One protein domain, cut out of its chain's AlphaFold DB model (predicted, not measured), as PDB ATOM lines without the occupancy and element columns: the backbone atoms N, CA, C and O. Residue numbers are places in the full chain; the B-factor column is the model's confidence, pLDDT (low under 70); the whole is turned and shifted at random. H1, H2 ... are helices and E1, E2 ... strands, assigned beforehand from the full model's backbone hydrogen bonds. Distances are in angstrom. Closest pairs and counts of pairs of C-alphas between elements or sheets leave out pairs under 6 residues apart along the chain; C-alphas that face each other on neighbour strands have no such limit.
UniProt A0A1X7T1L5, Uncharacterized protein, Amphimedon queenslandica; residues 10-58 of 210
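This is residues 10 to 58 of the 210 residues of an uncharacterized protein of Amphimedon queenslandica (UniProt A0A1X7T1L5). The printed part is an open V: one arm is a long hairpin of two strands, E1 and E2, and the other is a string of two short helices, H1 then H2, folded back from the loop round Gly 35. The arms part widely, and residues 44 to 58, with the second part of H1 and H2, stand free. There are 49 residues with two named strands, antiparallel in the order E1 - E2, then two named helices; the class is mixed, helices and strands. The whole is loose, with a radius of gyration of the C-alphas of 13.0 A, and elongated, with spans of 38 by 23 by 18 A.

E1, residues 12 to 20, begins with C-alpha 12 at (27.595, -85.283, 8.965), is 22.2 A long and bends by 59 degrees at residue 15. E2, residues 23 to 30, is 22.3 A long. H1, residues 40 to 49, is 14.3 A long. H2, residues 51 to 56, is 8.7 A long and ends with C-alpha 56 at (38.688, -91.398, 26.334).

E1 and E2 form a hairpin through a tight link, their directions 162 degrees apart. N 13 and O 29 are 2.9 A apart and N 20 and O 23 are 2.8 A apart, both within hydrogen-bond range. The C-alphas of Ile 14 and Phe 28, which face each other, are 4.1 A apart. H1 is apart from E1, and H2 is apart from E1 and from E2. H1 and H2 meet only through their link, which is tight. In H1 and H2 every O i to N i+4 pair is within hydrogen-bond range.

The C-alphas farthest apart, those of Asn 21 and Gly 35, are 39.0 A from each other. The printed part has no cut and no long link; the link from E2 to H1, nine residues, is short. Mean pLDDT of the printed part is 85.3, and residues 33 to 36 are under 70.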
ATOM      1  N   ASP A  10      23.962 -82.810  12.244       85.25
ATOM      2  CA  ASP A  10      23.092 -83.058  11.083       85.25
ATOM      3  C   ASP A  10      23.781 -82.823   9.728       85.25
ATOM      4  O   ASP A  10      23.286 -83.257   8.687       85.25
ATOM      5  N   ASP A  11      24.921 -82.125   9.722       86.06
ATOM      6  CA  ASP A  11      25.718 -81.906   8.520       86.06
ATOM      7  C   ASP A  11      26.622 -83.120   8.216       86.06
ATOM      8  O   ASP A  11      27.207 -83.179   7.136       86.06
ATOM      9  N   ILE A  12      26.745 -84.095   9.125       88.50
ATOM     10  CA  ILE A  12      27.595 -85.283   8.965       88.50
ATOM     11  C   ILE A  12      26.735 -86.473   8.538       88.50
ATOM     12  O   ILE A  12      25.829 -86.899   9.249       88.50
ATOM     13  N   ILE A  13      27.053 -87.051   7.383       88.88
ATOM     14  CA  ILE A  13      26.339 -88.200   6.825       88.88
ATOM     15  C   ILE A  13      27.314 -89.364   6.720       88.88
ATOM     16  O   ILE A  13      28.235 -89.323   5.905       88.88
ATOM     17  N   ILE A  14      27.103 -90.410   7.515       91.75
ATOM     18  CA  ILE A  14      27.851 -91.664   7.389       91.75
ATOM     19  C   ILE A  14      27.295 -92.432   6.192       91.75
ATOM     20  O   ILE A  14      26.091 -92.673   6.113       91.75
ATOM     21  N   THR A  15      28.162 -92.805   5.257       90.81
ATOM     22  CA  THR A  15      27.765 -93.516   4.033       90.81
ATOM     23  C   THR A  15      28.189 -94.964   4.017       90.81
ATOM     24  O   THR A  15      27.535 -95.773   3.366       90.81
ATOM     25  N   GLU A  16      29.266 -95.302   4.716       91.94
ATOM     26  CA  GLU A  16      29.753 -96.672   4.778       91.94
ATOM     27  C   GLU A  16      30.391 -96.934   6.139       91.94
ATOM     28  O   GLU A  16      31.132 -96.100   6.664       91.94
ATOM     29  N   ILE A  17      30.108 -98.109   6.692       92.81
ATOM     30  CA  ILE A  17      30.785 -98.646   7.864       92.81
ATOM     31  C   ILE A  17      31.212-100.060   7.496       92.81
ATOM     32  O   ILE A  17      30.365-100.909   7.223       92.81
ATOM     33  N   THR A  18      32.517-100.300   7.503       93.12
ATOM     34  CA  THR A  18      33.100-101.577   7.097       93.12
ATOM     35  C   THR A  18      34.059-102.049   8.175       93.12
ATOM     36  O   THR A  18      35.012-101.354   8.528       93.12
ATOM     37  N   GLU A  19      33.811-103.241   8.709       92.88
ATOM     38  CA  GLU A  19      34.741-103.903   9.616       92.88
ATOM     39  C   GLU A  19      35.916-104.477   8.816       92.88
ATOM     40  O   GLU A  19      35.741-105.110   7.773       92.88
ATOM     41  N   THR A  20      37.131-104.215   9.281       87.44
ATOM     42  CA  THR A  20      38.372-104.693   8.671       87.44
ATOM     43  C   THR A  20      39.210-105.412   9.719       87.44
ATOM     44  O   THR A  20      39.025-105.217  10.918       87.44
ATOM     45  N   ASN A  21      40.214-106.173   9.280       86.12
ATOM     46  CA  ASN A  21      41.176-106.812  10.189       86.12
ATOM     47  C   ASN A  21      41.922-105.804  11.090       86.12
ATOM     48  O   ASN A  21      42.469-106.190  12.116       86.12
ATOM     49  N   ASN A  22      41.937-104.520  10.707       82.12
ATOM     50  CA  ASN A  22      42.610-103.435  11.420       82.12
ATOM     51  C   ASN A  22      41.624-102.542  12.200       82.12
ATOM     52  O   ASN A  22      41.999-101.458  12.642       82.12
ATOM     53  N   GLY A  23      40.364-102.970  12.344       86.75
ATOM     54  CA  GLY A  23      39.310-102.236  13.041       86.75
ATOM     55  C   GLY A  23      38.229-101.684  12.110       86.75
ATOM     56  O   GLY A  23      38.038-102.155  10.988       86.75
ATOM     57  N   LEU A  24      37.493-100.685  12.594       91.12
ATOM     58  CA  LEU A  24      36.340-100.121  11.898       91.12
ATOM     59  C   LEU A  24      36.762 -99.018  10.919       91.12
ATOM     60  O   LEU A  24      37.333 -98.006  11.324       91.12
ATOM     61  N   LYS A  25      36.427 -99.176   9.639       91.06
ATOM     62  CA  LYS A  25      36.539 -98.115   8.636       91.06
ATOM     63  C   LYS A  25      35.188 -97.420   8.490       91.06
ATOM     64  O   LYS A  25      34.205 -98.056   8.122       91.06
ATOM     65  N   VAL A  26      35.156 -96.113   8.739       91.06
ATOM     66  CA  VAL A  26      33.955 -95.281   8.592       91.06
ATOM     67  C   VAL A  26      34.179 -94.265   7.478       91.06
ATOM     68  O   VAL A  26      35.106 -93.460   7.544       91.06
ATOM     69  N   THR A  27      33.314 -94.288   6.467       91.62
ATOM     70  CA  THR A  27      33.269 -93.283   5.401       91.62
ATOM     71  C   THR A  27      32.089 -92.355   5.663       91.62
ATOM     72  O   THR A  27      30.962 -92.814   5.862       91.62
ATOM     73  N   PHE A  28      32.329 -91.047   5.653       91.31
ATOM     74  CA  PHE A  28      31.292 -90.039   5.850       91.31
ATOM     75  C   PHE A  28      31.527 -88.818   4.959       91.31
ATOM     76  O   PHE A  28      32.645 -88.558   4.512       91.31
ATOM     77  N   TYR A  29      30.468 -88.046   4.738       88.62
ATOM     78  CA  TYR A  29      30.514 -86.749   4.073       88.62
ATOM     79  C   TYR A  29      30.049 -85.655   5.024       88.62
ATOM     80  O   TYR A  29      29.183 -85.877   5.868       88.62
ATOM     81  N   VAL A  30      30.605 -84.456   4.853       87.38
ATOM     82  CA  VAL A  30      30.172 -83.257   5.571       87.38
ATOM     83  C   VAL A  30      29.484 -82.318   4.590       87.38
ATOM     84  O   VAL A  30      30.079 -81.877   3.603       87.38
ATOM     85  N   LYS A  31      28.217 -82.009   4.851       82.56
ATOM     86  CA  LYS A  31      27.407 -81.102   4.048       82.56
ATOM     87  C   LYS A  31      27.735 -79.652   4.405       82.56
ATOM     88  O   LYS A  31      27.606 -79.227   5.545       82.56
ATOM     89  N   GLY A  32      28.132 -78.867   3.405       76.00
ATOM     90  CA  GLY A  32      28.304 -77.423   3.564       76.00
ATOM     91  C   GLY A  32      26.973 -76.682   3.635       76.00
ATOM     92  O   GLY A  32      26.013 -77.026   2.939       76.00
ATOM     93  N   GLN A  33      26.918 -75.622   4.440       69.69
ATOM     94  CA  GLN A  33      25.752 -74.747   4.501       69.69
ATOM     95  C   GLN A  33      25.775 -73.747   3.329       69.69
ATOM     96  O   GLN A  33      26.751 -73.030   3.103       69.69
ATOM     97  N   SER A  34      24.672 -73.731   2.572       61.06
ATOM     98  CA  SER A  34      24.287 -72.733   1.560       61.06
ATOM     99  C   SER A  34      25.441 -72.101   0.760       61.06
ATOM    100  O   SER A  34      25.767 -70.927   0.937       61.06
ATOM    101  N   GLY A  35      26.022 -72.864  -0.169       61.84
ATOM    102  CA  GLY A  35      26.914 -72.331  -1.208       61.84
ATOM    103  C   GLY A  35      28.344 -72.024  -0.762       61.84
ATOM    104  O   GLY A  35      29.146 -71.588  -1.583       61.84
ATOM    105  N   THR A  36      28.690 -72.279   0.503       66.62
ATOM    106  CA  THR A  36      30.083 -72.241   0.960       66.62
ATOM    107  C   THR A  36      30.632 -73.666   1.062       66.62
ATOM    108  O   THR A  36      30.088 -74.469   1.824       66.62
ATOM    109  N   PRO A  37      31.669 -74.024   0.281       70.06
ATOM    110  CA  PRO A  37      32.311 -75.322   0.427       70.06
ATOM    111  C   PRO A  37      32.948 -75.428   1.816       70.06
ATOM    112  O   PRO A  37      33.463 -74.449   2.357       70.06
ATOM    113  N   VAL A  38      32.894 -76.621   2.403       79.56
ATOM    114  CA  VAL A  38      33.584 -76.918   3.662       79.56
ATOM    115  C   VAL A  38      35.060 -77.132   3.351       79.56
ATOM    116  O   VAL A  38      35.395 -77.889   2.440       79.56
ATOM    117  N   ASP A  39      35.940 -76.469   4.101       81.62
ATOM    118  CA  ASP A  39      37.375 -76.717   4.006       81.62
ATOM    119  C   ASP A  39      37.698 -78.086   4.612       81.62
ATOM    120  O   ASP A  39      37.621 -78.295   5.825       81.62
ATOM    121  N   ALA A  40      38.070 -79.024   3.748       82.56
ATOM    122  CA  ALA A  40      38.424 -80.375   4.137       82.56
ATOM    123  C   ALA A  40      39.623 -80.432   5.101       82.56
ATOM    124  O   ALA A  40      39.652 -81.282   5.992       82.56
ATOM    125  N   ASN A  41      40.587 -79.514   4.976       83.88
ATOM    126  CA  ASN A  41      41.741 -79.473   5.873       83.88
ATOM    127  C   ASN A  41      41.339 -79.005   7.274       83.88
ATOM    128  O   ASN A  41      41.850 -79.524   8.266       83.88
ATOM    129  N   ALA A  42      40.387 -78.073   7.361       83.31
ATOM    130  CA  ALA A  42      39.824 -77.644   8.636       83.31
ATOM    131  C   ALA A  42      39.065 -78.787   9.332       83.31
ATOM    132  O   ALA A  42      39.189 -78.951  10.543       83.31
ATOM    133  N   VAL A  43      38.345 -79.624   8.574       85.06
ATOM    134  CA  VAL A  43      37.681 -80.826   9.111       85.06
ATOM    135  C   VAL A  43      38.706 -81.818   9.659       85.06
ATOM    136  O   VAL A  43      38.567 -82.284  10.787       85.06
ATOM    137  N   VAL A  44      39.768 -82.100   8.902       86.56
ATOM    138  CA  VAL A  44      40.862 -82.979   9.347       86.56
ATOM    139  C   VAL A  44      41.523 -82.443  10.620       86.56
ATOM    140  O   VAL A  44      41.778 -83.211  11.547       86.56
ATOM    141  N   ALA A  45      41.783 -81.136  10.687       85.31
ATOM    142  CA  ALA A  45      42.356 -80.503  11.871       85.31
ATOM    143  C   ALA A  45      41.427 -80.623  13.089       85.31
ATOM    144  O   ALA A  45      41.888 -81.009  14.159       85.31
ATOM    145  N   ALA A  46      40.126 -80.380  12.912       85.19
ATOM    146  CA  ALA A  46      39.138 -80.500  13.982       85.19
ATOM    147  C   ALA A  46      39.014 -81.939  14.509       85.19
ATOM    148  O   ALA A  46      38.923 -82.147  15.717       85.19
ATOM    149  N   ILE A  47      39.062 -82.943  13.625       88.31
ATOM    150  CA  ILE A  47      39.037 -84.358  14.026       88.31
ATOM    151  C   ILE A  47      40.285 -84.707  14.844       88.31
ATOM    152  O   ILE A  47      40.172 -85.354  15.881       88.31
ATOM    153  N   LYS A  48      41.463 -84.228  14.425       87.62
ATOM    154  CA  LYS A  48      42.715 -84.421  15.175       87.62
ATOM    155  C   LYS A  48      42.703 -83.710  16.527       87.62
ATOM    156  O   LYS A  48      43.203 -84.251  17.504       87.62
ATOM    157  N   GLU A  49      42.123 -82.516  16.610       87.31
ATOM    158  CA  GLU A  49      41.969 -81.799  17.882       87.31
ATOM    159  C   GLU A  49      41.028 -82.547  18.842       87.31
ATOM    160  O   GLU A  49      41.257 -82.589  20.055       87.31
ATOM    161  N   ALA A  50      40.000 -83.202  18.302       87.06
ATOM    162  CA  ALA A  50      39.066 -84.019  19.065       87.06
ATOM    163  C   ALA A  50      39.604 -85.416  19.439       87.06
ATOM    164  O   ALA A  50      38.911 -86.126  20.168       87.06
ATOM    165  N   ASP A  51      40.822 -85.794  19.025       87.69
ATOM    166  CA  ASP A  51      41.396 -87.138  19.215       87.69
ATOM    167  C   ASP A  51      41.313 -87.628  20.668       87.69
ATOM    168  O   ASP A  51      40.813 -88.715  20.953       87.69
ATOM    169  N   SER A  52      41.654 -86.753  21.616       88.25
ATOM    170  CA  SER A  52      41.562 -87.042  23.055       88.25
ATOM    171  C   SER A  52      40.168 -87.492  23.519       88.25
ATOM    172  O   SER A  52      40.049 -88.311  24.431       88.25
ATOM    173  N   ARG A  53      39.094 -86.990  22.897       89.75
ATOM    174  CA  ARG A  53      37.715 -87.371  23.233       89.75
ATOM    175  C   ARG A  53      37.397 -88.780  22.752       89.75
ATOM    176  O   ARG A  53      36.714 -89.509  23.467       89.75
ATOM    177  N   TYR A  54      37.897 -89.159  21.578       87.00
ATOM    178  CA  TYR A  54      37.734 -90.509  21.044       87.00
ATOM    179  C   TYR A  54      38.536 -91.515  21.870       87.00
ATOM    180  O   TYR A  54      37.983 -92.537  22.276       87.00
ATOM    181  N   VAL A  55      39.777 -91.172  22.234       89.56
ATOM    182  CA  VAL A  55      40.635 -92.021  23.075       89.56
ATOM    183  C   VAL A  55      39.994 -92.275  24.440       89.56
ATOM    184  O   VAL A  55      39.942 -93.417  24.889       89.56
ATOM    185  N   ASN A  56      39.420 -91.244  25.071       90.62
ATOM    186  CA  ASN A  56      38.688 -91.398  26.334       90.62
ATOM    187  C   ASN A  56      37.445 -92.294  26.208       90.62
ATOM    188  O   ASN A  56      37.033 -92.907  27.190       90.62
ATOM    189  N   ALA A  57      36.851 -92.376  25.016       88.06
ATOM    190  CA  ALA A  57      35.751 -93.283  24.709       88.06
ATOM    191  C   ALA A  57      36.222 -94.693  24.287       88.06
ATOM    192  O   ALA A  57      35.388 -95.536  23.968       88.06
ATOM    193  N   GLY A  58      37.534 -94.962  24.295       88.88
ATOM    194  CA  GLY A  58      38.119 -96.250  23.912       88.88
ATOM    195  C   GLY A  58      38.366 -96.421  22.410       88.88
ATOM    196  O   GLY A  58      38.642 -97.533  21.969       88.88
TER     197      GLY A  58